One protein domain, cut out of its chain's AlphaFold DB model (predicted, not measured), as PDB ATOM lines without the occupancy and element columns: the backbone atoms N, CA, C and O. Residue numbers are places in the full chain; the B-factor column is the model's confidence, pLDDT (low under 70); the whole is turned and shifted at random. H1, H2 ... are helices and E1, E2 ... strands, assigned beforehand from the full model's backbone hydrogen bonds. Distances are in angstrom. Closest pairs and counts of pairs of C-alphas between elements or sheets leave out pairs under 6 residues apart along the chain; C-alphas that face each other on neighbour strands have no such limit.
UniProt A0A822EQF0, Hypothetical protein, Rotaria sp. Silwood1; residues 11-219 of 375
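Overview. This is residues 11 to 219 of the 375 residues of the protein "Hypothetical protein" of Rotaria sp. Silwood1 (UniProt A0A822EQF0). A chain wound in stacked turns makes the body, a short solenoid: parallel strands E4 to E9 stand in a row along one side, and the return stretches with H2, H3, H4 and H5 lie along the other. At one end is a three-stranded antiparallel sheet, E1 E3 E2, with H1 over one face; at the other end is the helix pair H6 and H7. The printed part has 209 residues, with seven named helices and nine named strands in the order E1 H1 E2 E3 E4 E5 H2 E6 E7 H3 E8 H4 H5 E9 H6 H7, class mixed. It is elongated, 70 by 37 by 32 A, and only just compact, close to loose, with a radius of gyration of the C-alphas of 19.6 A.

Along the chain. E1, residues 11 to 16, begins at C-alpha 11 (-2.189, -34.116, -49.852). H1 is 23 to 30, E2 36 to 43 and 23.7 A long, E3 47 to 54 and 23.5 A. E4 is 61 to 65, E5 83 to 87, H2 95 to 104 and 14.6 A, E6 110 to 115 and 16.3 A, E7 137 to 143 and 15.4 A. H3 is 145 to 153, E8 162 to 165, H4 167 to 175, H5 179 to 185, E9 190 to 192, H6 198 to 204. H7, 211 to 219, ends at C-alpha 219 (-0.318, -64.834, -12.520).

Arrangement. E1, H1 and E2 form a split strand-helix-strand unit, two strands running the same way with E3 between them, its crossover right-handed. N 13 and O 50 are 3.1 A apart across E1 and E3; N 39 and O 51 are 2.8 A apart across the hairpin E2 and E3. H1 is on this sheet at a height of 8.4 A, over E2. E3 and E4 are near each other, with 6 pairs of C-alphas within 10 A. In the larger sheet, N and O pairs include 62 and 83 at 2.9 A, 84 and 110 at 2.9 A, 111 and 137 at 2.9 A, 138 and 162 at 2.9 A, and 163 and 190 at 2.9 A. Strand-helix-strand units, parallel neighbours with helices between, are E5 H2 E6, E7 H3 E8 and E8 H4 H5 E9, each right-handed. H3 is on the sheet, 10.0 A high, along E7; H4 only grazes it. H3 touches H5, about perpendicular at 89 degrees, C-alphas of Ser 153 and Thr 181 closest at 4.4 A. H6 touches H7 at 73 degrees, Arg 199 and His 211 closest at 5.4 A between C-alphas. Every O i to N i+4 pair is within hydrogen-bond range in H2 to H7; in H1, 3 of 4 are.

Size, cuts and confidence. The C-alphas of Arg 32 and His 208, the farthest apart, are 70.9 A apart. The printed part has no cut. The links E4 to E5 and E6 to E7 are long, 17 and 21 residues. Mean pLDDT of the printed part is 83.2; 39 residues are under 70, among them 195 to 211.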
ATOM      1  N   ILE A  11      -2.039 -32.963 -48.962       61.03
ATOM      2  CA  ILE A  11      -2.189 -34.116 -49.852       61.03
ATOM      3  C   ILE A  11      -1.067 -35.083 -49.531       61.03
ATOM      4  O   ILE A  11       0.104 -34.719 -49.622       61.03
ATOM      5  N   ARG A  12      -1.453 -36.310 -49.190       62.53
ATOM      6  CA  ARG A  12      -0.558 -37.446 -49.029       62.53
ATOM      7  C   ARG A  12      -0.910 -38.473 -50.092       62.53
ATOM      8  O   ARG A  12      -2.013 -39.012 -50.074       62.53
ATOM      9  N   SER A  13       0.020 -38.729 -51.007       69.44
ATOM     10  CA  SER A  13      -0.137 -39.764 -52.029       69.44
ATOM     11  C   SER A  13       0.962 -40.804 -51.897       69.44
ATOM     12  O   SER A  13       2.119 -40.453 -51.654       69.44
ATOM     13  N   VAL A  14       0.579 -42.068 -52.051       72.81
ATOM     14  CA  VAL A  14       1.492 -43.207 -52.070       72.81
ATOM     15  C   VAL A  14       1.887 -43.461 -53.521       72.81
ATOM     16  O   VAL A  14       1.030 -43.645 -54.382       72.81
ATOM     17  N   LEU A  15       3.186 -43.426 -53.796       74.19
ATOM     18  CA  LEU A  15       3.753 -43.596 -55.126       74.19
ATOM     19  C   LEU A  15       4.235 -45.038 -55.269       74.19
ATOM     20  O   LEU A  15       5.318 -45.365 -54.797       74.19
ATOM     21  N   GLU A  16       3.435 -45.903 -55.882       75.75
ATOM     22  CA  GLU A  16       3.835 -47.284 -56.167       75.75
ATOM     23  C   GLU A  16       4.546 -47.346 -57.525       75.75
ATOM     24  O   GLU A  16       3.985 -46.927 -58.537       75.75
ATOM     25  N   ASN A  17       5.786 -47.848 -57.558       70.25
ATOM     26  CA  ASN A  17       6.593 -48.003 -58.783       70.25
ATOM     27  C   ASN A  17       6.782 -46.708 -59.610       70.25
ATOM     28  O   ASN A  17       7.115 -46.772 -60.796       70.25
ATOM     29  N   ALA A  18       6.568 -45.530 -59.017       63.44
ATOM     30  CA  ALA A  18       6.756 -44.266 -59.716       63.44
ATOM     31  C   ALA A  18       8.253 -43.931 -59.825       63.44
ATOM     32  O   ALA A  18       8.998 -44.162 -58.866       63.44
ATOM     33  N   PRO A  19       8.710 -43.349 -60.950       70.25
ATOM     34  CA  PRO A  19      10.062 -42.810 -61.034       70.25
ATOM     35  C   PRO A  19      10.276 -41.739 -59.957       70.25
ATOM     36  O   PRO A  19       9.321 -41.117 -59.482       70.25
ATOM     37  N   HIS A  20      11.535 -41.504 -59.582       72.75
ATOM     38  CA  HIS A  20      11.862 -40.384 -58.705       72.75
ATOM     39  C   HIS A  20      11.374 -39.077 -59.347       72.75
ATOM     40  O   HIS A  20      11.761 -38.738 -60.463       72.75
ATOM     41  N   VAL A  21      10.483 -38.378 -58.650       71.88
ATOM     42  CA  VAL A  21       9.887 -37.117 -59.074       71.88
ATOM     43  C   VAL A  21      10.684 -36.008 -58.414       71.88
ATOM     44  O   VAL A  21      10.834 -35.983 -57.191       71.88
ATOM     45  N   GLU A  22      11.187 -35.079 -59.217       75.56
ATOM     46  CA  GLU A  22      11.884 -33.913 -58.689       75.56
ATOM     47  C   GLU A  22      10.912 -32.988 -57.948       75.56
ATOM     48  O   GLU A  22       9.858 -32.604 -58.470       75.56
ATOM     49  N   LEU A  23      11.298 -32.593 -56.731       70.75
ATOM     50  CA  LEU A  23      10.522 -31.694 -55.870       70.75
ATOM     51  C   LEU A  23      10.145 -30.396 -56.584       70.75
ATOM     52  O   LEU A  23       9.019 -29.920 -56.441       70.75
ATOM     53  N   ASP A  24      11.056 -29.846 -57.383       74.25
ATOM     54  CA  ASP A  24      10.833 -28.584 -58.079       74.25
ATOM     55  C   ASP A  24       9.761 -28.702 -59.161       74.25
ATOM     56  O   ASP A  24       8.967 -27.778 -59.319       74.25
ATOM     57  N   THR A  25       9.630 -29.857 -59.816       79.00
ATOM     58  CA  THR A  25       8.539 -30.119 -60.771       79.00
ATOM     59  C   THR A  25       7.175 -30.112 -60.071       79.00
ATOM     60  O   THR A  25       6.208 -29.512 -60.555       79.00
ATOM     61  N   ILE A  26       7.090 -30.732 -58.886       73.25
ATOM     62  CA  ILE A  26       5.865 -30.717 -58.072       73.25
ATOM     63  C   ILE A  26       5.567 -29.288 -57.630       73.25
ATOM     64  O   ILE A  26       4.459 -28.810 -57.856       73.25
ATOM     65  N   ARG A  27       6.550 -28.575 -57.066       70.19
ATOM     66  CA  ARG A  27       6.380 -27.178 -56.640       70.19
ATOM     67  C   ARG A  27       5.896 -26.308 -57.795       70.19
ATOM     68  O   ARG A  27       4.925 -25.574 -57.622       70.19
ATOM     69  N   GLN A  28       6.526 -26.408 -58.973       75.06
ATOM     70  CA  GLN A  28       6.186 -25.642 -60.187       75.06
ATOM     71  C   GLN A  28       4.726 -25.821 -60.608       75.06
ATOM     72  O   GLN A  28       4.101 -24.875 -61.087       75.06
ATOM     73  N   SER A  29       4.143 -26.987 -60.328       75.25
ATOM     74  CA  SER A  29       2.732 -27.267 -60.605       75.25
ATOM     75  C   SER A  29       1.762 -26.483 -59.702       75.25
ATOM     76  O   SER A  29       0.619 -26.253 -60.090       75.25
ATOM     77  N   PHE A  30       2.211 -26.007 -58.533       69.88
ATOM     78  CA  PHE A  30       1.418 -25.206 -57.582       69.88
ATOM     79  C   PHE A  30       1.782 -23.705 -57.588       69.88
ATOM     80  O   PHE A  30       1.151 -22.907 -56.893       69.88
ATOM     81  N   PHE A  31       2.767 -23.291 -58.397       57.81
ATOM     82  CA  PHE A  31       3.503 -22.020 -58.266       57.81
ATOM     83  C   PHE A  31       2.760 -20.738 -58.668       57.81
ATOM     84  O   PHE A  31       3.386 -19.687 -58.804       57.81
ATOM     85  N   ARG A  32       1.437 -20.760 -58.860       59.38
ATOM     86  CA  ARG A  32       0.729 -19.547 -59.295       59.38
ATOM     87  C   ARG A  32       0.160 -18.677 -58.182       59.38
ATOM     88  O   ARG A  32      -0.156 -17.541 -58.516       59.38
ATOM     89  N   GLN A  33       0.058 -19.105 -56.909       55.97
ATOM     90  CA  GLN A  33      -0.503 -18.180 -55.900       55.97
ATOM     91  C   GLN A  33      -0.320 -18.408 -54.381       55.97
ATOM     92  O   GLN A  33      -0.949 -17.658 -53.638       55.97
ATOM     93  N   GLN A  34       0.476 -19.346 -53.845       62.31
ATOM     94  CA  GLN A  34       0.492 -19.575 -52.377       62.31
ATOM     95  C   GLN A  34       1.852 -19.995 -51.793       62.31
ATOM     96  O   GLN A  34       2.691 -20.558 -52.492       62.31
ATOM     97  N   SER A  35       2.034 -19.751 -50.488       77.81
ATOM     98  CA  SER A  35       3.112 -20.266 -49.633       77.81
ATOM     99  C   SER A  35       2.966 -21.781 -49.435       77.81
ATOM    100  O   SER A  35       2.577 -22.253 -48.373       77.81
ATOM    101  N   VAL A  36       3.216 -22.556 -50.489       76.50
ATOM    102  CA  VAL A  36       3.126 -24.024 -50.489       76.50
ATOM    103  C   VAL A  36       4.528 -24.617 -50.470       76.50
ATOM    104  O   VAL A  36       5.425 -24.136 -51.160       76.50
ATOM    105  N   ASN A  37       4.715 -25.684 -49.700       80.94
ATOM    106  CA  ASN A  37       5.917 -26.506 -49.729       80.94
ATOM    107  C   ASN A  37       5.535 -27.979 -49.908       80.94
ATOM    108  O   ASN A  37       4.371 -28.369 -49.787       80.94
ATOM    109  N   CYS A  38       6.522 -28.803 -50.230       80.31
ATOM    110  CA  CYS A  38       6.339 -30.234 -50.353       80.31
ATOM    111  C   CYS A  38       7.554 -30.997 -49.827       80.31
ATOM    112  O   CYS A  38       8.672 -30.481 -49.785       80.31
ATOM    113  N   ALA A  39       7.304 -32.238 -49.430       81.56
ATOM    114  CA  ALA A  39       8.305 -33.240 -49.121       81.56
ATOM    115  C   ALA A  39       7.978 -34.499 -49.926       81.56
ATOM    116  O   ALA A  39       6.811 -34.880 -50.041       81.56
ATOM    117  N   VAL A  40       8.998 -35.117 -50.510       81.19
ATOM    118  CA  VAL A  40       8.865 -36.376 -51.238       81.19
ATOM    119  C   VAL A  40       9.865 -37.350 -50.651       81.19
ATOM    120  O   VAL A  40      11.074 -37.129 -50.715       81.19
ATOM    121  N   ASP A  41       9.332 -38.422 -50.092       80.94
ATOM    122  CA  ASP A  41      10.079 -39.490 -49.454       80.94
ATOM    123  C   ASP A  41       9.990 -40.760 -50.300       80.94
ATOM    124  O   ASP A  41       9.003 -40.984 -51.004       80.94
ATOM    125  N   TYR A  42      11.023 -41.595 -50.230       81.44
ATOM    126  CA  TYR A  42      11.089 -42.896 -50.890       81.44
ATOM    127  C   TYR A  42      11.521 -43.941 -49.863       81.44
ATOM    128  O   TYR A  42      12.390 -43.654 -49.047       81.44
ATOM    129  N   PHE A  43      10.924 -45.129 -49.920       81.94
ATOM    130  CA  PHE A  43      11.126 -46.236 -48.982       81.94
ATOM    131  C   PHE A  43      11.529 -47.516 -49.732       81.94
ATOM    132  O   PHE A  43      11.248 -47.655 -50.927       81.94
ATOM    133  N   ASN A  44      12.141 -48.484 -49.041       77.88
ATOM    134  CA  ASN A  44      12.800 -49.666 -49.637       77.88
ATOM    135  C   ASN A  44      11.887 -50.677 -50.376       77.88
ATOM    136  O   ASN A  44      12.355 -51.713 -50.837       77.88
ATOM    137  N   ASN A  45      10.600 -50.384 -50.547       73.88
ATOM    138  CA  ASN A  45       9.608 -51.277 -51.155       73.88
ATOM    139  C   ASN A  45       8.955 -50.678 -52.417       73.88
ATOM    140  O   ASN A  45       7.788 -50.946 -52.686       73.88
ATOM    141  N   ASN A  46       9.676 -49.830 -53.164       72.50
ATOM    142  CA  ASN A  46       9.140 -49.045 -54.293       72.50
ATOM    143  C   ASN A  46       7.936 -48.167 -53.914       72.50
ATOM    144  O   ASN A  46       7.118 -47.824 -54.770       72.50
ATOM    145  N   TYR A  47       7.835 -47.815 -52.633       75.06
ATOM    146  CA  TYR A  47       6.832 -46.898 -52.123       75.06
ATOM    147  C   TYR A  47       7.474 -45.534 -51.947       75.06
ATOM    148  O   TYR A  47       8.456 -45.389 -51.226       75.06
ATOM    149  N   GLY A  48       6.906 -44.527 -52.592       76.69
ATOM    150  CA  GLY A  48       7.168 -43.134 -52.279       76.69
ATOM    151  C   GLY A  48       5.994 -42.503 -51.550       76.69
ATOM    152  O   GLY A  48       4.867 -42.998 -51.581       76.69
ATOM    153  N   GLN A  49       6.251 -41.377 -50.913       81.25
ATOM    154  CA  GLN A  49       5.231 -40.536 -50.324       81.25
ATOM    155  C   GLN A  49       5.480 -39.101 -50.741       81.25
ATOM    156  O   GLN A  49       6.530 -38.549 -50.447       81.25
ATOM    157  N   CYS A  50       4.491 -38.479 -51.372       82.00
ATOM    158  CA  CYS A  50       4.499 -37.041 -51.602       82.00
ATOM    159  C   CYS A  50       3.559 -36.377 -50.598       82.00
ATOM    160  O   CYS A  50       2.370 -36.699 -50.566       82.00
ATOM    161  N   GLN A  51       4.095 -35.456 -49.803       80.56
ATOM    162  CA  GLN A  51       3.350 -34.559 -48.931       80.56
ATOM    163  C   GLN A  51       3.408 -33.152 -49.502       80.56
ATOM    164  O   GLN A  51       4.491 -32.603 -49.684       80.56
ATOM    165  N   ILE A  52       2.254 -32.552 -49.760       80.69
ATOM    166  CA  ILE A  52       2.163 -31.148 -50.169       80.69
ATOM    167  C   ILE A  52       1.343 -30.422 -49.123       80.69
ATOM    168  O   ILE A  52       0.270 -30.899 -48.748       80.69
ATOM    169  N   TYR A  53       1.862 -29.298 -48.642       81.94
ATOM    170  CA  TYR A  53       1.267 -28.557 -47.548       81.94
ATOM    171  C   TYR A  53       1.445 -27.049 -47.686       81.94
ATOM    172  O   TYR A  53       2.370 -26.540 -48.316       81.94
ATOM    173  N   SER A  54       0.523 -26.331 -47.060       83.00
ATOM    174  CA  SER A  54       0.560 -24.875 -46.918       83.00
ATOM    175  C   SER A  54       1.470 -24.457 -45.761       83.00
ATOM    176  O   SER A  54       1.620 -25.188 -44.781       83.00
ATOM    177  N   LEU A  55       2.065 -23.269 -45.879       81.44
ATOM    178  CA  LEU A  55       2.835 -22.600 -44.836       81.44
ATOM    179  C   LEU A  55       2.095 -21.333 -44.369       81.44
ATOM    180  O   LEU A  55       1.669 -20.544 -45.221       81.44
ATOM    181  N   PRO A  56       1.989 -21.096 -43.048       85.75
ATOM    182  CA  PRO A  56       2.394 -22.004 -41.970       85.75
ATOM    183  C   PRO A  56       1.541 -23.283 -41.954       85.75
ATOM    184  O   PRO A  56       0.376 -23.270 -42.354       85.75
ATOM    185  N   PHE A  57       2.121 -24.392 -41.490       85.38
ATOM    186  CA  PHE A  57       1.416 -25.663 -41.406       85.38
ATOM    187  C   PHE A  57       0.390 -25.612 -40.272       85.38
ATOM    188  O   PHE A  57       0.734 -25.491 -39.097       85.38
ATOM    189  N   ILE A  58      -0.888 -25.721 -40.630       86.25
ATOM    190  CA  ILE A  58      -2.004 -25.660 -39.675       86.25
ATOM    191  C   ILE A  58      -2.398 -27.028 -39.098       86.25
ATOM    192  O   ILE A  58      -3.250 -27.105 -38.216       86.25
ATOM    193  N   GLY A  59      -1.824 -28.116 -39.615       86.50
ATOM    194  CA  GLY A  59      -2.128 -29.462 -39.146       86.50
ATOM    195  C   GLY A  59      -1.506 -29.752 -37.781       86.50
ATOM    196  O   GLY A  59      -0.443 -29.244 -37.432       86.50
ATOM    197  N   THR A  60      -2.154 -30.626 -37.014       92.75
ATOM    198  CA  THR A  60      -1.659 -31.067 -35.699       92.75
ATOM    199  C   THR A  60      -0.854 -32.362 -35.759       92.75
ATOM    200  O   THR A  60      -0.262 -32.777 -34.760       92.75
ATOM    201  N   ARG A  61      -0.827 -33.015 -36.924       91.94
ATOM    202  CA  ARG A  61      -0.248 -34.340 -37.119       91.94
ATOM    203  C   ARG A  61       0.581 -34.392 -38.397       91.94
ATOM    204  O   ARG A  61       0.109 -33.968 -39.449       91.94
ATOM    205  N   LEU A  62       1.784 -34.946 -38.282       90.44
ATOM    206  CA  LEU A  62       2.675 -35.285 -39.387       90.44
ATOM    207  C   LEU A  62       3.000 -36.776 -39.303       90.44
ATOM    208  O   LEU A  62       3.479 -37.247 -38.275       90.44
ATOM    209  N   ASP A  63       2.731 -37.520 -40.373       89.19
ATOM    210  CA  ASP A  63       2.934 -38.967 -40.391       89.19
ATOM    211  C   ASP A  63       3.937 -39.394 -41.458       89.19
ATOM    212  O   ASP A  63       3.911 -38.878 -42.574       89.19
ATOM    213  N   PHE A  64       4.745 -40.409 -41.137       86.62
ATOM    214  CA  PHE A  64       5.738 -41.013 -42.031       86.62
ATOM    215  C   PHE A  64       6.719 -39.983 -42.580       86.62
ATOM    216  O   PHE A  64       6.871 -39.827 -43.789       86.62
ATOM    217  N   ILE A  65       7.331 -39.250 -41.657       89.56
ATOM    218  CA  ILE A  65       8.369 -38.273 -41.948       89.56
ATOM    219  C   ILE A  65       9.715 -38.997 -42.010       89.56
ATOM    220  O   ILE A  65      10.104 -39.646 -41.033       89.56
ATOM    221  N   SER A  66      10.398 -38.888 -43.151       91.06
ATOM    222  CA  SER A  66      11.736 -39.457 -43.360       91.06
ATOM    223  C   SER A  66      12.848 -38.482 -42.955       91.06
ATOM    224  O   SER A  66      12.596 -37.318 -42.618       91.06
ATOM    225  N   ASN A  67      14.102 -38.935 -43.020       87.75
ATOM    226  CA  ASN A  67      15.276 -38.106 -42.749       87.75
ATOM    227  C   ASN A  67      15.446 -36.952 -43.764       87.75
ATOM    228  O   ASN A  67      16.151 -35.978 -43.499       87.75
ATOM    229  N   ARG A  68      14.771 -37.032 -44.918       84.31
ATOM    230  CA  ARG A  68      14.804 -36.019 -45.988       84.31
ATOM    231  C   ARG A  68      13.813 -34.885 -45.788       84.31
ATOM    232  O   ARG A  68      13.812 -33.932 -46.568       84.31
ATOM    233  N   PHE A  69      12.964 -34.973 -44.768       83.56
ATOM    234  CA  PHE A  69      11.977 -33.940 -44.521       83.56
ATOM    235  C   PHE A  69      12.666 -32.595 -44.247       83.56
ATOM    236  O   PHE A  69      13.574 -32.525 -43.410       83.56
ATOM    237  N   PRO A  70      12.257 -31.512 -44.934       77.69
ATOM    238  CA  PRO A  70      12.917 -30.220 -44.829       77.69
ATOM    239  C   PRO A  70      12.565 -29.546 -43.494       77.69
ATOM    240  O   PRO A  70      11.702 -28.678 -43.420       77.69
ATOM    241  N   LEU A  71      13.252 -29.951 -42.421       75.44
ATOM    242  CA  LEU A  71      13.224 -29.284 -41.108       75.44
ATOM    243  C   LEU A  71      14.124 -28.037 -41.056       75.44
ATOM    244  O   LEU A  71      14.180 -27.339 -40.047       75.44
ATOM    245  N   PHE A  72      14.862 -27.786 -42.132       61.19
ATOM    246  CA  PHE A  72      15.818 -26.705 -42.285       61.19
ATOM    247  C   PHE A  72      15.061 -25.473 -42.795       61.19
ATOM    248  O   PHE A  72      14.241 -25.607 -43.695       61.19
ATOM    249  N   ASP A  73      15.326 -24.303 -42.222       60.66
ATOM    250  CA  ASP A  73      14.822 -22.973 -42.622       60.66
ATOM    251  C   ASP A  73      13.494 -22.443 -42.083       60.66
ATOM    252  O   ASP A  73      13.143 -21.312 -42.420       60.66
ATOM    253  N   ILE A  74      12.751 -23.141 -41.216       63.47
ATOM    254  CA  ILE A  74      11.436 -22.592 -40.849       63.47
ATOM    255  C   ILE A  74      11.034 -22.765 -39.386       63.47
ATOM    256  O   ILE A  74      10.130 -23.526 -39.029       63.47
ATOM    257  N   THR A  75      11.656 -21.949 -38.529       67.00
ATOM    258  CA  THR A  75      11.132 -21.645 -37.189       67.00
ATOM    259  C   THR A  75       9.647 -21.292 -37.267       67.00
ATOM    260  O   THR A  75       9.235 -20.474 -38.087       67.00
ATOM    261  N   ASN A  76       8.849 -21.910 -36.396       70.12
ATOM    262  CA  ASN A  76       7.398 -21.731 -36.262       70.12
ATOM    263  C   ASN A  76       6.512 -22.213 -37.420       70.12
ATOM    264  O   ASN A  76       5.293 -22.056 -37.330       70.12
ATOM    265  N   THR A  77       7.043 -22.866 -38.457       83.38
ATOM    266  CA  THR A  77       6.170 -23.391 -39.529       83.38
ATOM    267  C   THR A  77       5.265 -24.507 -39.060       83.38
ATOM    268  O   THR A  77       4.116 -24.569 -39.476       83.38
ATOM    269  N   PHE A  78       5.765 -25.358 -38.173       89.44
ATOM    270  CA  PHE A  78       5.054 -26.533 -37.692       89.44
ATOM    271  C   PHE A  78       4.646 -26.381 -36.222       89.44
ATOM    272  O   PHE A  78       4.510 -27.364 -35.500       89.44
ATOM    273  N   CYS A  79       4.436 -25.141 -35.763       90.00
ATOM    274  CA  CYS A  79       4.120 -24.845 -34.362       90.00
ATOM    275  C   CYS A  79       2.845 -25.545 -33.859       90.00
ATOM    276  O   CYS A  79       2.756 -25.861 -32.678       90.00
ATOM    277  N   MET A  80       1.882 -25.838 -34.739       91.69
ATOM    278  CA  MET A  80       0.635 -26.520 -34.367       91.69
ATOM    279  C   MET A  80       0.771 -28.045 -34.274       91.69
ATOM    280  O   MET A  80      -0.141 -28.709 -33.781       91.69
ATOM    281  N   VAL A  81       1.890 -28.618 -34.726       94.12
ATOM    282  CA  VAL A  81       2.091 -30.069 -34.739       94.12
ATOM    283  C   VAL A  81       2.322 -30.581 -33.325       94.12
ATOM    284  O   VAL A  81       3.302 -30.246 -32.662       94.12
ATOM    285  N   THR A  82       1.430 -31.462 -32.886       97.62
ATOM    286  CA  THR A  82       1.516 -32.141 -31.592       97.62
ATOM    287  C   THR A  82       1.818 -33.627 -31.723       97.62
ATOM    288  O   THR A  82       2.228 -34.236 -30.739       97.62
ATOM    289  N   THR A  83       1.624 -34.214 -32.905       97.56
ATOM    290  CA  THR A  83       1.825 -35.646 -33.156       97.56
ATOM    291  C   THR A  83       2.734 -35.846 -34.357       97.56
ATOM    292  O   THR A  83       2.453 -35.325 -35.436       97.56
ATOM    293  N   LEU A  84       3.790 -36.632 -34.176       96.56
ATOM    294  CA  LEU A  84       4.753 -36.949 -35.219       96.56
ATOM    295  C   LEU A  84       5.026 -38.450 -35.267       96.56
ATOM    296  O   LEU A  84       5.366 -39.046 -34.246       96.56
ATOM    297  N   LEU A  85       4.940 -39.026 -36.462       95.50
ATOM    298  CA  LEU A  85       5.422 -40.371 -36.764       95.50
ATOM    299  C   LEU A  85       6.626 -40.280 -37.708       95.50
ATOM    300  O   LEU A  85       6.494 -39.878 -38.864       95.50
ATOM    301  N   LEU A  86       7.788 -40.685 -37.203       95.94
ATOM    302  CA  LEU A  86       9.028 -40.823 -37.952       95.94
ATOM    303  C   LEU A  86       9.155 -42.241 -38.508       95.94
ATOM    304  O   LEU A  86       9.061 -43.219 -37.761       95.94
ATOM    305  N   PHE A  87       9.416 -42.343 -39.806       93.81
ATOM    306  CA  PHE A  87       9.677 -43.611 -40.474       93.81
ATOM    307  C   PHE A  87      10.696 -43.409 -41.585       93.81
ATOM    308  O   PHE A  87      10.482 -42.600 -42.486       93.81
ATOM    309  N   ASP A  88      11.786 -44.162 -41.515       92.69
ATOM    310  CA  ASP A  88      12.779 -44.233 -42.577       92.69
ATOM    311  C   ASP A  88      13.436 -45.617 -42.524       92.69
ATOM    312  O   ASP A  88      13.936 -46.049 -41.481       92.69
ATOM    313  N   ASP A  89      13.346 -46.353 -43.626       92.50
ATOM    314  CA  ASP A  89      13.938 -47.677 -43.783       92.50
ATOM    315  C   ASP A  89      15.174 -47.663 -44.691       92.50
ATOM    316  O   ASP A  89      15.786 -48.717 -44.883       92.50
ATOM    317  N   ILE A  90      15.568 -46.487 -45.197       91.50
ATOM    318  CA  ILE A  90      16.734 -46.268 -46.061       91.50
ATOM    319  C   ILE A  90      17.862 -45.585 -45.283       91.50
ATOM    320  O   ILE A  90      19.017 -46.013 -45.361       91.50
ATOM    321  N   GLU A  91      17.543 -44.536 -44.523       93.31
ATOM    322  CA  GLU A  91      18.507 -43.713 -43.795       93.31
ATOM    323  C   GLU A  91      18.237 -43.702 -42.278       93.31
ATOM    324  O   GLU A  91      17.087 -43.676 -41.833       93.31
ATOM    325  N   PRO A  92      19.285 -43.742 -41.434       95.19
ATOM    326  CA  PRO A  92      19.125 -43.549 -39.997       95.19
ATOM    327  C   PRO A  92      18.830 -42.079 -39.659       95.19
ATOM    328  O   PRO A  92      19.368 -41.167 -40.288       95.19
ATOM    329  N   PHE A  93      18.040 -41.840 -38.607       94.69
ATOM    330  CA  PHE A  93      17.861 -40.488 -38.062       94.69
ATOM    331  C   PHE A  93      19.049 -40.124 -37.168       94.69
ATOM    332  O   PHE A  93      19.150 -40.578 -36.028       94.69
ATOM    333  N   GLU A  94      19.968 -39.302 -37.659       93.25
ATOM    334  CA  GLU A  94      21.127 -38.892 -36.863       93.25
ATOM    335  C   GLU A  94      20.741 -37.921 -35.737       93.25
ATOM    336  O   GLU A  94      19.673 -37.313 -35.730       93.25
ATOM    337  N   SER A  95      21.622 -37.742 -34.757       90.31
ATOM    338  CA  SER A  95      21.322 -36.920 -33.575       90.31
ATOM    339  C   SER A  95      20.886 -35.489 -33.881       90.31
ATOM    340  O   SER A  95      19.891 -35.014 -33.331       90.31
ATOM    341  N   ILE A  96      21.565 -34.858 -34.840       90.06
ATOM    342  CA  ILE A  96      21.263 -33.520 -35.350       90.06
ATOM    343  C   ILE A  96      19.843 -33.409 -35.928       90.06
ATOM    344  O   ILE A  96      19.253 -32.331 -35.924       90.06
ATOM    345  N   PHE A  97      19.260 -34.515 -36.408       92.12
ATOM    346  CA  PHE A  97      17.875 -34.536 -36.871       92.12
ATOM    347  C   PHE A  97      16.913 -34.265 -35.712       92.12
ATOM    348  O   PHE A  97      16.024 -33.427 -35.830       92.12
ATOM    349  N   PHE A  98      17.128 -34.906 -34.560       93.00
ATOM    350  CA  PHE A  98      16.294 -34.699 -33.376       93.00
ATOM    351  C   PHE A  98      16.438 -33.290 -32.790       93.00
ATOM    352  O   PHE A  98      15.453 -32.739 -32.307       93.00
ATOM    353  N   GLU A  99      17.622 -32.679 -32.878       90.94
ATOM    354  CA  GLU A  99      17.828 -31.272 -32.499       90.94
ATOM    355  C   GLU A  99      16.986 -30.328 -33.361       90.94
ATOM    356  O   GLU A  99      16.245 -29.493 -32.836       90.94
ATOM    357  N   ARG A 100      17.027 -30.512 -34.685       90.94
ATOM    358  CA  ARG A 100      16.199 -29.743 -35.627       90.94
ATOM    359  C   ARG A 100      14.714 -29.964 -35.371       90.94
ATOM    360  O   ARG A 100      13.931 -29.022 -35.406       90.94
ATOM    361  N   LEU A 101      14.328 -31.198 -35.065       92.50
ATOM    362  CA  LEU A 101      12.953 -31.576 -34.766       92.50
ATOM    363  C   LEU A 101      12.443 -30.897 -33.490       92.50
ATOM    364  O   LEU A 101      11.345 -30.346 -33.496       92.50
ATOM    365  N   ALA A 102      13.247 -30.861 -32.424       92.38
ATOM    366  CA  ALA A 102      12.910 -30.156 -31.187       92.38
ATOM    367  C   ALA A 102      12.722 -28.644 -31.404       92.38
ATOM    368  O   ALA A 102      11.845 -28.039 -30.786       92.38
ATOM    369  N   GLN A 103      13.512 -28.041 -32.297       90.81
ATOM    370  CA  GLN A 103      13.398 -26.622 -32.652       90.81
ATOM    371  C   GLN A 103      12.179 -26.333 -33.540       90.81
ATOM    372  O   GLN A 103      11.470 -25.354 -33.319       90.81
ATOM    373  N   ALA A 104      11.925 -27.180 -34.539       91.38
ATOM    374  CA  ALA A 104      10.835 -26.999 -35.494       91.38
ATOM    375  C   ALA A 104       9.453 -27.315 -34.895       91.38
ATOM    376  O   ALA A 104       8.452 -26.735 -35.323       91.38
ATOM    377  N   LEU A 105       9.397 -28.216 -33.906       93.81
ATOM    378  CA  LEU A 105       8.170 -28.744 -33.302       93.81
ATOM    379  C   LEU A 105       8.147 -28.495 -31.783       93.81
ATOM    380  O   LEU A 105       8.130 -29.445 -30.994       93.81
ATOM    381  N   PRO A 106       8.122 -27.226 -31.333       93.56
ATOM    382  CA  PRO A 106       8.242 -26.899 -29.914       93.56
ATOM    383  C   PRO A 106       7.097 -27.471 -29.070       93.56
ATOM    384  O   PRO A 106       7.290 -27.731 -27.887       93.56
ATOM    385  N   HIS A 107       5.919 -27.702 -29.659       96.06
ATOM    386  CA  HIS A 107       4.724 -28.212 -28.978       96.06
ATOM    387  C   HIS A 107       4.474 -29.711 -29.200       96.06
ATOM    388  O   HIS A 107       3.370 -30.195 -28.941       96.06
ATOM    389  N   LEU A 108       5.485 -30.463 -29.649       97.62
ATOM    390  CA  LEU A 108       5.357 -31.899 -29.875       97.62
ATOM    391  C   LEU A 108       4.974 -32.635 -28.581       97.62
ATOM    392  O   LEU A 108       5.680 -32.552 -27.577       97.62
ATOM    393  N   ARG A 109       3.861 -33.377 -28.621       98.44
ATOM    394  CA  ARG A 109       3.311 -34.150 -27.495       98.44
ATOM    395  C   ARG A 109       3.449 -35.651 -27.674       98.44
ATOM    396  O   ARG A 109       3.612 -36.354 -26.681       98.44
ATOM    397  N   ILE A 110       3.367 -36.137 -28.908       98.62
ATOM    398  CA  ILE A 110       3.433 -37.557 -29.245       98.62
ATOM    399  C   ILE A 110       4.494 -37.742 -30.321       98.62
ATOM    400  O   ILE A 110       4.392 -37.147 -31.393       98.62
ATOM    401  N   LEU A 111       5.481 -38.584 -30.033       98.44
ATOM    402  CA  LEU A 111       6.531 -38.972 -30.963       98.44
ATOM    403  C   LEU A 111       6.520 -40.488 -31.114       98.44
ATOM    404  O   LEU A 111       6.768 -41.217 -30.154       98.44
ATOM    405  N   GLU A 112       6.249 -40.954 -32.323       98.19
ATOM    406  CA  GLU A 112       6.401 -42.346 -32.719       98.19
ATOM    407  C   GLU A 112       7.582 -42.474 -33.674       98.19
ATOM    408  O   GLU A 112       7.741 -41.666 -34.587       98.19
ATOM    409  N   ILE A 113       8.433 -43.472 -33.443       97.62
ATOM    410  CA  ILE A 113       9.641 -43.692 -34.236       97.62
ATOM    411  C   ILE A 113       9.708 -45.149 -34.654       97.62
ATOM    412  O   ILE A 113       9.617 -46.060 -33.826       97.62
ATOM    413  N   ILE A 114       9.922 -45.351 -35.948       96.25
ATOM    414  CA  ILE A 114      10.118 -46.654 -36.565       96.25
ATOM    415  C   ILE A 114      11.356 -46.546 -37.461       96.25
ATOM    416  O   ILE A 114      11.286 -46.058 -38.585       96.25
ATOM    417  N   ASN A 115      12.508 -46.969 -36.942       96.25
ATOM    418  CA  ASN A 115      13.763 -46.999 -37.691       96.25
ATOM    419  C   ASN A 115      14.705 -48.053 -37.093       96.25
ATOM    420  O   ASN A 115      15.193 -47.922 -35.967       96.25
ATOM    421  N   LYS A 116      14.957 -49.124 -37.847       95.88
ATOM    422  CA  LYS A 116      15.783 -50.260 -37.398       95.88
ATOM    423  C   LYS A 116      17.268 -50.083 -37.710       95.88
ATOM    424  O   LYS A 116      18.065 -50.910 -37.270       95.88
ATOM    425  N   LEU A 117      17.628 -49.044 -38.460       96.00
ATOM    426  CA  LEU A 117      18.997 -48.774 -38.876       96.00
ATOM    427  C   LEU A 117      19.796 -48.200 -37.707       96.00
ATOM    428  O   LEU A 117      19.302 -47.374 -36.941       96.00
ATOM    429  N   GLU A 118      21.040 -48.647 -37.559       95.38
ATOM    430  CA  GLU A 118      21.954 -48.100 -36.561       95.38
ATOM    431  C   GLU A 118      22.335 -46.654 -36.924       95.38
ATOM    432  O   GLU A 118      22.681 -46.371 -38.070       95.38
ATOM    433  N   GLN A 119      22.288 -45.744 -35.943       93.25
ATOM    434  CA  GLN A 119      22.823 -44.386 -36.096       93.25
ATOM    435  C   GLN A 119      24.332 -44.453 -36.335       93.25
ATOM    436  O   GLN A 119      25.044 -45.087 -35.546       93.25
ATOM    437  N   LYS A 120      24.817 -43.819 -37.408       89.81
ATOM    438  CA  LYS A 120      26.227 -43.902 -37.820       89.81
ATOM    439  C   LYS A 120      27.109 -43.100 -36.879       89.81
ATOM    440  O   LYS A 120      28.159 -43.575 -36.442       89.81
ATOM    441  N   ASP A 121      26.641 -41.916 -36.513       80.69
ATOM    442  CA  ASP A 121      27.352 -41.043 -35.604       80.69
ATOM    443  C   ASP A 121      26.888 -41.343 -34.184       80.69
ATOM    444  O   ASP A 121      25.981 -40.708 -33.643       80.69
ATOM    445  N   LYS A 122      27.539 -42.331 -33.546       68.06
ATOM    446  CA  LYS A 122      27.442 -42.496 -32.089       68.06
ATOM    447  C   LYS A 122      27.849 -41.177 -31.455       68.06
ATOM    448  O   LYS A 122      29.027 -40.831 -31.416       68.06
ATOM    449  N   ILE A 123      26.832 -40.454 -31.006       61.56
ATOM    450  CA  ILE A 123      26.864 -39.095 -30.485       61.56
ATOM    451  C   ILE A 123      28.074 -38.936 -29.563       61.56
ATOM    452  O   ILE A 123      28.088 -39.436 -28.434       61.56
ATOM    453  N   ARG A 124      29.109 -38.260 -30.073       55.72
ATOM    454  CA  ARG A 124      30.255 -37.782 -29.287       55.72
ATOM    455  C   ARG A 124      29.944 -36.457 -28.592       55.72
ATOM    456  O   ARG A 124      30.728 -36.029 -27.751       55.72
ATOM    457  N   THR A 125      28.832 -35.805 -28.933       50.62
ATOM    458  CA  THR A 125      28.413 -34.544 -28.326       50.62
ATOM    459  C   THR A 125      27.884 -34.791 -26.914       50.62
ATOM    460  O   THR A 125      26.886 -35.462 -26.673       50.62
ATOM    461  N   THR A 126      28.642 -34.262 -25.964       51.31
ATOM    462  CA  THR A 126      28.451 -34.257 -24.511       51.31
ATOM    463  C   THR A 126      27.348 -33.309 -24.036       51.31
ATOM    464  O   THR A 126      27.218 -33.071 -22.836       51.31
ATOM    465  N   THR A 127      26.563 -32.732 -24.939       53.34
ATOM    466  CA  THR A 127      25.623 -31.667 -24.607       53.34
ATOM    467  C   THR A 127      24.218 -32.223 -24.401       53.34
ATOM    468  O   THR A 127      23.521 -32.588 -25.344       53.34
ATOM    469  N   ASN A 128      23.795 -32.241 -23.134       58.44
ATOM    470  CA  ASN A 128      22.430 -32.497 -22.649       58.44
ATOM    471  C   ASN A 128      21.404 -31.427 -23.110       58.44
ATOM    472  O   ASN A 128      20.432 -31.157 -22.405       58.44
ATOM    473  N   ASP A 129      21.622 -30.783 -24.256       77.94
ATOM    474  CA  ASP A 129      20.843 -29.622 -24.700       77.94
ATOM    475  C   ASP A 129      19.573 -30.026 -25.459       77.94
ATOM    476  O   ASP A 129      18.661 -29.213 -25.636       77.94
ATOM    477  N   LEU A 130      19.468 -31.293 -25.879       91.06
ATOM    478  CA  LEU A 130      18.266 -31.782 -26.537       91.06
ATOM    479  C   LEU A 130      17.109 -31.843 -25.534       91.06
ATOM    480  O   LEU A 130      17.154 -32.556 -24.526       91.06
ATOM    481  N   LYS A 131      16.040 -31.100 -25.826       94.81
ATOM    482  CA  LYS A 131      14.885 -30.952 -24.943       94.81
ATOM    483  C   LYS A 131      13.582 -31.044 -25.720       94.81
ATOM    484  O   LYS A 131      13.306 -30.200 -26.568       94.81
ATOM    485  N   PHE A 132      12.720 -31.974 -25.320       96.50
ATOM    486  CA  PHE A 132      11.318 -31.980 -25.735       96.50
ATOM    487  C   PHE A 132      10.433 -31.611 -24.549       96.50
ATOM    488  O   PHE A 132       9.975 -32.463 -23.789       96.50
ATOM    489  N   SER A 133      10.195 -30.309 -24.383       96.31
ATOM    490  CA  SER A 133       9.510 -29.759 -23.203       96.31
ATOM    491  C   SER A 133       8.081 -30.272 -23.017       96.31
ATOM    492  O   SER A 133       7.599 -30.272 -21.892       96.31
ATOM    493  N   HIS A 134       7.411 -30.683 -24.096       97.75
ATOM    494  CA  HIS A 134       5.995 -31.058 -24.093       97.75
ATOM    495  C   HIS A 134       5.739 -32.518 -24.476       97.75
ATOM    496  O   HIS A 134       4.577 -32.932 -24.506       97.75
ATOM    497  N   LEU A 135       6.794 -33.301 -24.739       98.50
ATOM    498  CA  LEU A 135       6.638 -34.686 -25.166       98.50
ATOM    499  C   LEU A 135       6.090 -35.519 -24.010       98.50
ATOM    500  O   LEU A 135       6.762 -35.713 -23.000       98.50
ATOM    501  N   ALA A 136       4.856 -35.983 -24.180       98.38
ATOM    502  CA  ALA A 136       4.128 -36.787 -23.213       98.38
ATOM    503  C   ALA A 136       4.217 -38.275 -23.555       98.38
ATOM    504  O   ALA A 136       4.460 -39.100 -22.678       98.38
ATOM    505  N   THR A 137       4.095 -38.612 -24.839       98.62
ATOM    506  CA  THR A 137       4.051 -39.997 -25.307       98.62
ATOM    507  C   THR A 137       5.210 -40.284 -26.251       98.62
ATOM    508  O   THR A 137       5.341 -39.630 -27.286       98.62
ATOM    509  N   LEU A 138       6.020 -41.291 -25.917       98.38
ATOM    510  CA  LEU A 138       7.088 -41.805 -26.772       98.38
ATOM    511  C   LEU A 138       6.794 -43.254 -27.175       98.38
ATOM    512  O   LEU A 138       6.710 -44.135 -26.317       98.38
ATOM    513  N   ILE A 139       6.665 -43.503 -28.478       98.12
ATOM    514  CA  ILE A 139       6.409 -44.826 -29.058       98.12
ATOM    515  C   ILE A 139       7.628 -45.266 -29.872       98.12
ATOM    516  O   ILE A 139       8.138 -44.547 -30.726       98.12
ATOM    517  N   SER A 140       8.154 -46.441 -29.545       95.50
ATOM    518  CA  SER A 140       9.509 -46.878 -29.888       95.50
ATOM    519  C   SER A 140       9.606 -48.413 -29.913       95.50
ATOM    520  O   SER A 140      10.472 -49.027 -29.281       95.50
ATOM    521  N   PHE A 141       8.671 -49.074 -30.600       93.06
ATOM    522  CA  PHE A 141       8.654 -50.539 -30.682       93.06
ATOM    523  C   PHE A 141       9.637 -51.103 -31.705       93.06
ATOM    524  O   PHE A 141      10.237 -52.144 -31.454       93.06
ATOM    525  N   ASP A 142       9.831 -50.435 -32.835       94.00
ATOM    526  CA  ASP A 142      10.607 -50.952 -33.963       94.00
ATOM    527  C   ASP A 142      11.833 -50.079 -34.240       94.00
ATOM    528  O   ASP A 142      12.111 -49.696 -35.375       94.00
ATOM    529  N   ILE A 143      12.576 -49.776 -33.173       96.19
ATOM    530  CA  ILE A 143      13.780 -48.945 -33.239       96.19
ATOM    531  C   ILE A 143      15.062 -49.725 -32.949       96.19
ATOM    532  O   ILE A 143      15.054 -50.742 -32.247       96.19
ATOM    533  N   HIS A 144      16.181 -49.216 -33.463       96.19
ATOM    534  CA  HIS A 144      17.515 -49.568 -32.979       96.19
ATOM    535  C   HIS A 144      17.754 -49.034 -31.548       96.19
ATOM    536  O   HIS A 144      17.174 -48.022 -31.148       96.19
ATOM    537  N   ILE A 145      18.629 -49.686 -30.770       94.69
ATOM    538  CA  ILE A 145      18.908 -49.305 -29.371       94.69
ATOM    539  C   ILE A 145      19.472 -47.882 -29.237       94.69
ATOM    540  O   ILE A 145      19.116 -47.187 -28.289       94.69
ATOM    541  N   ASN A 146      20.269 -47.423 -30.209       94.12
ATOM    542  CA  ASN A 146      20.885 -46.088 -30.189       94.12
ATOM    543  C   ASN A 146      19.837 -44.960 -30.090       94.12
ATOM    544  O   ASN A 146      20.030 -44.024 -29.321       94.12
ATOM    545  N   TYR A 147      18.687 -45.084 -30.767       95.12
ATOM    546  CA  TYR A 147      17.612 -44.088 -30.670       95.12
ATOM    547  C   TYR A 147      17.022 -44.020 -29.263       95.12
ATOM    548  O   TYR A 147      16.781 -42.940 -28.730       95.12
ATOM    549  N   ALA A 148      16.795 -45.181 -28.649       94.56
ATOM    550  CA  ALA A 148      16.272 -45.244 -27.296       94.56
ATOM    551  C   ALA A 148      17.292 -44.709 -26.283       94.56
ATOM    552  O   ALA A 148      16.899 -44.010 -25.354       94.56
ATOM    553  N   GLU A 149      18.587 -44.977 -26.476       92.94
ATOM    554  CA  GLU A 149      19.652 -44.388 -25.662       92.94
ATOM    555  C   GLU A 149      19.681 -42.857 -25.806       92.94
ATOM    556  O   GLU A 149      19.694 -42.143 -24.805       92.94
ATOM    557  N   GLN A 150      19.624 -42.331 -27.032       92.56
ATOM    558  CA  GLN A 150      19.583 -40.889 -27.268       92.56
ATOM    559  C   GLN A 150      18.360 -40.240 -26.595       92.56
ATOM    560  O   GLN A 150      18.496 -39.256 -25.865       92.56
ATOM    561  N   LEU A 151      17.164 -40.785 -26.821       94.25
ATOM    562  CA  LEU A 151      15.913 -40.174 -26.363       94.25
ATOM    563  C   LEU A 151      15.682 -40.351 -24.866       94.25
ATOM    564  O   LEU A 151      15.257 -39.417 -24.198       94.25
ATOM    565  N   LEU A 152      15.957 -41.526 -24.306       94.00
ATOM    566  CA  LEU A 152      15.710 -41.755 -22.884       94.00
ATOM    567  C   LEU A 152      16.863 -41.270 -22.016       94.00
ATOM    568  O   LEU A 152      16.613 -40.847 -20.890       94.00
ATOM    569  N   SER A 153      18.099 -41.312 -22.507       91.69
ATOM    570  CA  SER A 153      19.274 -41.106 -21.660       91.69
ATOM    571  C   SER A 153      20.025 -39.806 -21.928       91.69
ATOM    572  O   SER A 153      20.770 -39.358 -21.062       91.69
ATOM    573  N   ARG A 154      19.827 -39.169 -23.088       90.88
ATOM    574  CA  ARG A 154      20.548 -37.938 -23.476       90.88
ATOM    575  C   ARG A 154      19.639 -36.753 -23.787       90.88
ATOM    576  O   ARG A 154      20.107 -35.706 -24.213       90.88
ATOM    577  N   THR A 155      18.341 -36.927 -23.586       93.12
ATOM    578  CA  THR A 155      17.332 -35.914 -23.887       93.12
ATOM    579  C   THR A 155      16.552 -35.585 -22.629       93.12
ATOM    580  O   THR A 155      16.182 -36.483 -21.872       93.12
ATOM    581  N   TYR A 156      16.269 -34.307 -22.394       94.62
ATOM    582  CA  TYR A 156      15.412 -33.902 -21.288       94.62
ATOM    583  C   TYR A 156      13.934 -34.022 -21.684       94.62
ATOM    584  O   TYR A 156      13.458 -33.294 -22.562       94.62
ATOM    585  N   LEU A 157      13.211 -34.935 -21.023       96.06
ATOM    586  CA  LEU A 157      11.808 -35.267 -21.300       96.06
ATOM    587  C   LEU A 157      10.922 -35.026 -20.061       96.06
ATOM    588  O   LEU A 157      10.410 -35.972 -19.461       96.06
ATOM    589  N   PRO A 158      10.716 -33.765 -19.638       96.06
ATOM    590  CA  PRO A 158      10.036 -33.461 -18.376       96.06
ATOM    591  C   PRO A 158       8.573 -33.912 -18.318       96.06
ATOM    592  O   PRO A 158       8.048 -34.108 -17.222       96.06
ATOM    593  N   CYS A 159       7.903 -34.038 -19.461       97.44
ATOM    594  CA  CYS A 159       6.478 -34.353 -19.531       97.44
ATOM    595  C   CYS A 159       6.184 -35.814 -19.886       97.44
ATOM    596  O   CYS A 159       5.010 -36.149 -20.022       97.44
ATOM    597  N   LEU A 160       7.208 -36.666 -20.019       97.94
ATOM    598  CA  LEU A 160       7.032 -38.051 -20.442       97.94
ATOM    599  C   LEU A 160       6.171 -38.816 -19.429       97.94
ATOM    600  O   LEU A 160       6.601 -39.065 -18.304       97.94
ATOM    601  N   ASN A 161       4.965 -39.197 -19.846       97.69
ATOM    602  CA  ASN A 161       3.995 -39.926 -19.031       97.69
ATOM    603  C   ASN A 161       3.665 -41.310 -19.606       97.69
ATOM    604  O   ASN A 161       3.293 -42.216 -18.857       97.69
ATOM    605  N   GLU A 162       3.834 -41.497 -20.914       98.06
ATOM    606  CA  GLU A 162       3.565 -42.749 -21.605       98.06
ATOM    607  C   GLU A 162       4.767 -43.164 -22.453       98.06
ATOM    608  O   GLU A 162       5.244 -42.422 -23.314       98.06
ATOM    609  N   LEU A 163       5.255 -44.377 -22.201       97.31
ATOM    610  CA  LEU A 163       6.377 -44.971 -22.909       97.31
ATOM    611  C   LEU A 163       5.953 -46.316 -23.485       97.31
ATOM    612  O   LEU A 163       5.591 -47.238 -22.755       97.31
ATOM    613  N   ALA A 164       6.047 -46.444 -24.798       96.81
ATOM    614  CA  ALA A 164       5.821 -47.679 -25.518       96.81
ATOM    615  C   ALA A 164       7.144 -48.139 -26.136       96.81
ATOM    616  O   ALA A 164       7.631 -47.544 -27.091       96.81
ATOM    617  N   ILE A 165       7.766 -49.173 -25.571       95.38
ATOM    618  CA  ILE A 165       9.119 -49.592 -25.954       95.38
ATOM    619  C   ILE A 165       9.289 -51.109 -25.879       95.38
ATOM    620  O   ILE A 165       8.656 -51.819 -25.096       95.38
ATOM    621  N   ARG A 166      10.189 -51.637 -26.705       92.75
ATOM    622  CA  ARG A 166      10.641 -53.025 -26.601       92.75
ATOM    623  C   ARG A 166      11.330 -53.309 -25.265       92.75
ATOM    624  O   ARG A 166      12.232 -52.594 -24.840       92.75
ATOM    625  N   ASN A 167      10.957 -54.427 -24.646       88.25
ATOM    626  CA  ASN A 167      11.466 -54.820 -23.329       88.25
ATOM    627  C   ASN A 167      12.972 -55.050 -23.271       88.25
ATOM    628  O   ASN A 167      13.615 -54.705 -22.287       88.25
ATOM    629  N   ASP A 168      13.531 -55.677 -24.297       88.69
ATOM    630  CA  ASP A 168      14.963 -55.938 -24.374       88.69
ATOM    631  C   ASP A 168      15.776 -54.645 -24.500       88.69
ATOM    632  O   ASP A 168      16.815 -54.528 -23.856       88.69
ATOM    633  N   ILE A 169      15.258 -53.658 -25.236       92.25
ATOM    634  CA  ILE A 169      15.868 -52.330 -25.374       92.25
ATOM    635  C   ILE A 169      15.799 -51.568 -24.045       92.25
ATOM    636  O   ILE A 169      16.818 -51.083 -23.562       92.25
ATOM    637  N   LEU A 170      14.624 -51.522 -23.409       91.00
ATOM    638  CA  LEU A 170      14.452 -50.829 -22.130       91.00
ATOM    639  C   LEU A 170      15.372 -51.394 -21.037       91.00
ATOM    640  O   LEU A 170      16.013 -50.635 -20.316       91.00
ATOM    641  N   LEU A 171      15.468 -52.722 -20.929       87.94
ATOM    642  CA  LEU A 171      16.346 -53.368 -19.950       87.94
ATOM    643  C   LEU A 171      17.826 -53.084 -20.219       87.94
ATOM    644  O   LEU A 171      18.578 -52.898 -19.265       87.94
ATOM    645  N   ALA A 172      18.248 -53.053 -21.486       89.94
ATOM    646  CA  ALA A 172      19.622 -52.710 -21.836       89.94
ATOM    647  C   ALA A 172      19.975 -51.295 -21.349       89.94
ATOM    648  O   ALA A 172      20.958 -51.126 -20.633       89.94
ATOM    649  N   ILE A 173      19.103 -50.320 -21.612       90.25
ATOM    650  CA  ILE A 173      19.333 -48.913 -21.250       90.25
ATOM    651  C   ILE A 173      19.285 -48.697 -19.735       90.25
ATOM    652  O   ILE A 173      20.130 -47.998 -19.179       90.25
ATOM    653  N   ILE A 174      18.330 -49.320 -19.033       86.19
ATOM    654  CA  ILE A 174      18.240 -49.208 -17.567       86.19
ATOM    655  C   ILE A 174      19.506 -49.757 -16.895       86.19
ATOM    656  O   ILE A 174      19.991 -49.172 -15.925       86.19
ATOM    657  N   ASN A 175      20.062 -50.858 -17.412       81.94
ATOM    658  CA  ASN A 175      21.263 -51.478 -16.850       81.94
ATOM    659  C   ASN A 175      22.523 -50.623 -17.034       81.94
ATOM    660  O   ASN A 175      23.440 -50.713 -16.217       81.94
ATOM    661  N   GLU A 176      22.556 -49.763 -18.051       83.62
ATOM    662  CA  GLU A 176      23.656 -48.821 -18.280       83.62
ATOM    663  C   GLU A 176      23.654 -47.634 -17.294       83.62
ATOM    664  O   GLU A 176      24.574 -46.821 -17.304       83.62
ATOM    665  N   ASN A 177      22.690 -47.581 -16.360       63.59
ATOM    666  CA  ASN A 177      22.692 -46.709 -15.177       63.59
ATOM    667  C   ASN A 177      22.843 -45.204 -15.465       63.59
ATOM    668  O   ASN A 177      23.432 -44.470 -14.668       63.59
ATOM    669  N   GLN A 178      22.254 -44.708 -16.552       76.44
ATOM    670  CA  GLN A 178      22.257 -43.274 -16.831       76.44
ATOM    671  C   GLN A 178      21.212 -42.561 -15.949       76.44
ATOM    672  O   GLN A 178      20.031 -42.915 -15.933       76.44
ATOM    673  N   HIS A 179      21.655 -41.564 -15.172       87.31
ATOM    674  CA  HIS A 179      20.793 -40.787 -14.266       87.31
ATOM    675  C   HIS A 179      19.589 -40.180 -15.001       87.31
ATOM    676  O   HIS A 179      18.462 -40.307 -14.532       87.31
ATOM    677  N   GLN A 180      19.813 -39.643 -16.201       89.19
ATOM    678  CA  GLN A 180      18.770 -39.038 -17.025       89.19
ATOM    679  C   GLN A 180      17.674 -40.030 -17.437       89.19
ATOM    680  O   GLN A 180      16.496 -39.683 -17.403       89.19
ATOM    681  N   THR A 181      18.030 -41.281 -17.761       91.12
ATOM    682  CA  THR A 181      17.042 -42.337 -18.036       91.12
ATOM    683  C   THR A 181      16.125 -42.534 -16.843       91.12
ATOM    684  O   THR A 181      14.916 -42.665 -17.006       91.12
ATOM    685  N   ARG A 182      16.687 -42.547 -15.630       89.38
ATOM    686  CA  ARG A 182      15.894 -42.703 -14.408       89.38
ATOM    687  C   ARG A 182      14.977 -41.508 -14.203       89.38
ATOM    688  O   ARG A 182      13.807 -41.714 -13.904       89.38
ATOM    689  N   ASP A 183      15.480 -40.298 -14.415       91.25
ATOM    690  CA  ASP A 183      14.696 -39.076 -14.250       91.25
ATOM    691  C   ASP A 183      13.530 -39.022 -15.246       91.25
ATOM    692  O   ASP A 183      12.385 -38.834 -14.830       91.25
ATOM    693  N   ASN A 184      13.786 -39.289 -16.531       93.25
ATOM    694  CA  ASN A 184      12.753 -39.344 -17.568       93.25
ATOM    695  C   ASN A 184      11.730 -40.458 -17.294       93.25
ATOM    696  O   ASN A 184      10.525 -40.230 -17.370       93.25
ATOM    697  N   CYS A 185      12.188 -41.659 -16.928       92.50
ATOM    698  CA  CYS A 185      11.303 -42.799 -16.682       92.50
ATOM    699  C   CYS A 185      10.557 -42.724 -15.340       92.50
ATOM    700  O   CYS A 185       9.537 -43.392 -15.188       92.50
ATOM    701  N   SER A 186      11.015 -41.925 -14.370       91.44
ATOM    702  CA  SER A 186      10.374 -41.808 -13.046       91.44
ATOM    703  C   SER A 186       8.948 -41.247 -13.096       91.44
ATOM    704  O   SER A 186       8.181 -41.447 -12.157       91.44
ATOM    705  N   ARG A 187       8.601 -40.555 -14.188       90.94
ATOM    706  CA  ARG A 187       7.301 -39.908 -14.416       90.94
ATOM    707  C   ARG A 187       6.366 -40.727 -15.310       90.94
ATOM    708  O   ARG A 187       5.222 -40.334 -15.510       90.94
ATOM    709  N   VAL A 188       6.840 -41.854 -15.845       94.88
ATOM    710  CA  VAL A 188       6.049 -42.714 -16.730       94.88
ATOM    711  C   VAL A 188       4.977 -43.432 -15.914       94.88
ATOM    712  O   VAL A 188       5.270 -44.317 -15.114       94.88
ATOM    713  N   GLU A 189       3.719 -43.078 -16.158       94.75
ATOM    714  CA  GLU A 189       2.545 -43.723 -15.562       94.75
ATOM    715  C   GLU A 189       2.080 -44.923 -16.392       94.75
ATOM    716  O   GLU A 189       1.519 -45.885 -15.861       94.75
ATOM    717  N   ARG A 190       2.309 -44.880 -17.711       94.50
ATOM    718  CA  ARG A 190       1.891 -45.919 -18.656       94.50
ATOM    719  C   ARG A 190       3.085 -46.476 -19.407       94.50
ATOM    720  O   ARG A 190       3.653 -45.817 -20.272       94.50
ATOM    721  N   LEU A 191       3.434 -47.719 -19.098       94.06
ATOM    722  CA  LEU A 191       4.489 -48.452 -19.787       94.06
ATOM    723  C   LEU A 191       3.880 -49.566 -20.647       94.06
ATOM    724  O   LEU A 191       3.342 -50.542 -20.121       94.06
ATOM    725  N   GLN A 192       4.002 -49.443 -21.966       93.25
ATOM    726  CA  GLN A 192       3.593 -50.469 -22.924       93.25
ATOM    727  C   GLN A 192       4.815 -51.197 -23.486       93.25
ATOM    728  O   GLN A 192       5.812 -50.580 -23.858       93.25
ATOM    729  N   THR A 193       4.752 -52.528 -23.566       89.50
ATOM    730  CA  THR A 193       5.890 -53.338 -24.021       89.50
ATOM    731  C   THR A 193       5.441 -54.461 -24.954       89.50
ATOM    732  O   THR A 193       4.433 -55.119 -24.706       89.50
ATOM    733  N   SER A 194       6.170 -54.688 -26.054       77.94
ATOM    734  CA  SER A 194       5.682 -55.497 -27.191       77.94
ATOM    735  C   SER A 194       5.628 -57.016 -26.962       77.94
ATOM    736  O   SER A 194       5.095 -57.741 -27.802       77.94
ATOM    737  N   LYS A 195       6.151 -57.536 -25.842       66.81
ATOM    738  CA  LYS A 195       6.056 -58.962 -25.455       66.81
ATOM    739  C   LYS A 195       6.055 -59.110 -23.937       66.81
ATOM    740  O   LYS A 195       6.781 -58.372 -23.287       66.81
ATOM    741  N   PRO A 196       5.358 -60.098 -23.348       55.94
ATOM    742  CA  PRO A 196       5.378 -60.299 -21.904       55.94
ATOM    743  C   PRO A 196       6.807 -60.490 -21.367       55.94
ATOM    744  O   PRO A 196       7.589 -61.299 -21.872       55.94
ATOM    745  N   PHE A 197       7.092 -59.739 -20.304       63.84
ATOM    746  CA  PHE A 197       8.356 -59.501 -19.588       63.84
ATOM    747  C   PHE A 197       9.160 -60.774 -19.223       63.84
ATOM    748  O   PHE A 197      10.352 -60.738 -18.933       63.84
ATOM    749  N   PHE A 198       8.526 -61.941 -19.257       62.50
ATOM    750  CA  PHE A 198       8.927 -63.117 -18.493       62.50
ATOM    751  C   PHE A 198      10.253 -63.765 -18.877       62.50
ATOM    752  O   PHE A 198      11.015 -64.141 -17.988       62.50
ATOM    753  N   ARG A 199      10.555 -63.927 -20.170       63.50
ATOM    754  CA  ARG A 199      11.811 -64.583 -20.580       63.50
ATOM    755  C   ARG A 199      13.014 -63.674 -20.333       63.50
ATOM    756  O   ARG A 199      14.044 -64.153 -19.863       63.50
ATOM    757  N   SER A 200      12.865 -62.386 -20.627       63.03
ATOM    758  CA  SER A 200      13.907 -61.381 -20.414       63.03
ATOM    759  C   SER A 200      14.163 -61.167 -18.924       63.03
ATOM    760  O   SER A 200      15.310 -61.240 -18.500       63.03
ATOM    761  N   VAL A 201      13.108 -61.062 -18.109       60.88
ATOM    762  CA  VAL A 201      13.208 -61.028 -16.641       60.88
ATOM    763  C   VAL A 201      13.874 -62.273 -16.086       60.88
ATOM    764  O   VAL A 201      14.820 -62.152 -15.319       60.88
ATOM    765  N   ALA A 202      13.455 -63.478 -16.488       63.25
ATOM    766  CA  ALA A 202      14.112 -64.695 -16.005       63.25
ATOM    767  C   ALA A 202      15.608 -64.715 -16.322       63.25
ATOM    768  O   ALA A 202      16.393 -65.169 -15.494       63.25
ATOM    769  N   LYS A 203      16.000 -64.228 -17.504       64.38
ATOM    770  CA  LYS A 203      17.406 -64.156 -17.901       64.38
ATOM    771  C   LYS A 203      18.175 -63.134 -17.060       64.38
ATOM    772  O   LYS A 203      19.237 -63.480 -16.557       64.38
ATOM    773  N   VAL A 204      17.636 -61.925 -16.891       61.47
ATOM    774  CA  VAL A 204      18.259 -60.841 -16.108       61.47
ATOM    775  C   VAL A 204      18.391 -61.218 -14.631       61.47
ATOM    776  O   VAL A 204      19.434 -60.993 -14.031       61.47
ATOM    777  N   PHE A 205      17.368 -61.846 -14.053       58.41
ATOM    778  CA  PHE A 205      17.333 -62.197 -12.629       58.41
ATOM    779  C   PHE A 205      17.723 -63.649 -12.340       58.41
ATOM    780  O   PHE A 205      17.508 -64.139 -11.233       58.41
ATOM    781  N   HIS A 206      18.265 -64.362 -13.331       63.75
ATOM    782  CA  HIS A 206      18.670 -65.767 -13.218       63.75
ATOM    783  C   HIS A 206      17.590 -66.694 -12.614       63.75
ATOM    784  O   HIS A 206      17.895 -67.666 -11.912       63.75
ATOM    785  N   ILE A 207      16.308 -66.423 -12.889       65.56
ATOM    786  CA  ILE A 207      15.191 -67.229 -12.381       65.56
ATOM    787  C   ILE A 207      15.214 -68.589 -13.079       65.56
ATOM    788  O   ILE A 207      15.093 -68.694 -14.301       65.56
ATOM    789  N   HIS A 208      15.368 -69.645 -12.285       61.59
ATOM    790  CA  HIS A 208      15.375 -71.014 -12.782       61.59
ATOM    791  C   HIS A 208      13.942 -71.484 -13.066       61.59
ATOM    792  O   HIS A 208      13.056 -71.370 -12.220       61.59
ATOM    793  N   GLY A 209      13.737 -72.050 -14.256       64.69
ATOM    794  CA  GLY A 209      12.420 -72.390 -14.794       64.69
ATOM    795  C   GLY A 209      12.000 -71.357 -15.836       64.69
ATOM    796  O   GLY A 209      11.845 -70.184 -15.527       64.69
ATOM    797  N   GLY A 210      11.857 -71.784 -17.095       69.88
ATOM    798  CA  GLY A 210      11.612 -70.888 -18.233       69.88
ATOM    799  C   GLY A 210      10.282 -70.118 -18.172       69.88
ATOM    800  O   GLY A 210       9.627 -70.041 -17.137       69.88
ATOM    801  N   HIS A 211       9.836 -69.592 -19.317       64.81
ATOM    802  CA  HIS A 211       8.635 -68.746 -19.456       64.81
ATOM    803  C   HIS A 211       7.422 -69.192 -18.612       64.81
ATOM    804  O   HIS A 211       6.801 -68.366 -17.949       64.81
ATOM    805  N   ALA A 212       7.110 -70.493 -18.583       71.31
ATOM    806  CA  ALA A 212       5.975 -71.027 -17.826       71.31
ATOM    807  C   ALA A 212       6.082 -70.808 -16.306       71.31
ATOM    808  O   ALA A 212       5.064 -70.616 -15.649       71.31
ATOM    809  N   THR A 213       7.293 -70.823 -15.742       73.62
ATOM    810  CA  THR A 213       7.511 -70.632 -14.299       73.62
ATOM    811  C   THR A 213       7.280 -69.180 -13.920       73.62
ATOM    812  O   THR A 213       6.521 -68.904 -12.996       73.62
ATOM    813  N   VAL A 214       7.852 -68.254 -14.690       68.25
ATOM    814  CA  VAL A 214       7.682 -66.818 -14.449       68.25
ATOM    815  C   VAL A 214       6.243 -66.382 -14.714       68.25
ATOM    816  O   VAL A 214       5.683 -65.651 -13.911       68.25
ATOM    817  N   LYS A 215       5.601 -66.892 -15.776       72.19
ATOM    818  CA  LYS A 215       4.180 -66.628 -16.047       72.19
ATOM    819  C   LYS A 215       3.288 -67.137 -14.910       72.19
ATOM    820  O   LYS A 215       2.375 -66.435 -14.499       72.19
ATOM    821  N   ARG A 216       3.557 -68.332 -14.363       76.12
ATOM    822  CA  ARG A 216       2.836 -68.841 -13.180       76.12
ATOM    823  C   ARG A 216       3.070 -67.978 -11.946       76.12
ATOM    824  O   ARG A 216       2.128 -67.763 -11.199       76.12
ATOM    825  N   TRP A 217       4.299 -67.515 -11.725       73.12
ATOM    826  CA  TRP A 217       4.619 -66.591 -10.637       73.12
ATOM    827  C   TRP A 217       3.857 -65.281 -10.780       73.12
ATOM    828  O   TRP A 217       3.168 -64.893  -9.850       73.12
ATOM    829  N   PHE A 218       3.916 -64.659 -11.955       72.44
ATOM    830  CA  PHE A 218       3.228 -63.404 -12.228       72.44
ATOM    831  C   PHE A 218       1.715 -63.537 -12.086       72.44
ATOM    832  O   PHE A 218       1.103 -62.749 -11.387       72.44
ATOM    833  N   ASN A 219       1.119 -64.588 -12.651       75.94
ATOM    834  CA  ASN A 219      -0.318 -64.834 -12.520       75.94
ATOM    835  C   ASN A 219      -0.756 -65.134 -11.075       75.94
ATOM    836  O   ASN A 219      -1.940 -65.044 -10.772       75.94
TER     837      ASN A 219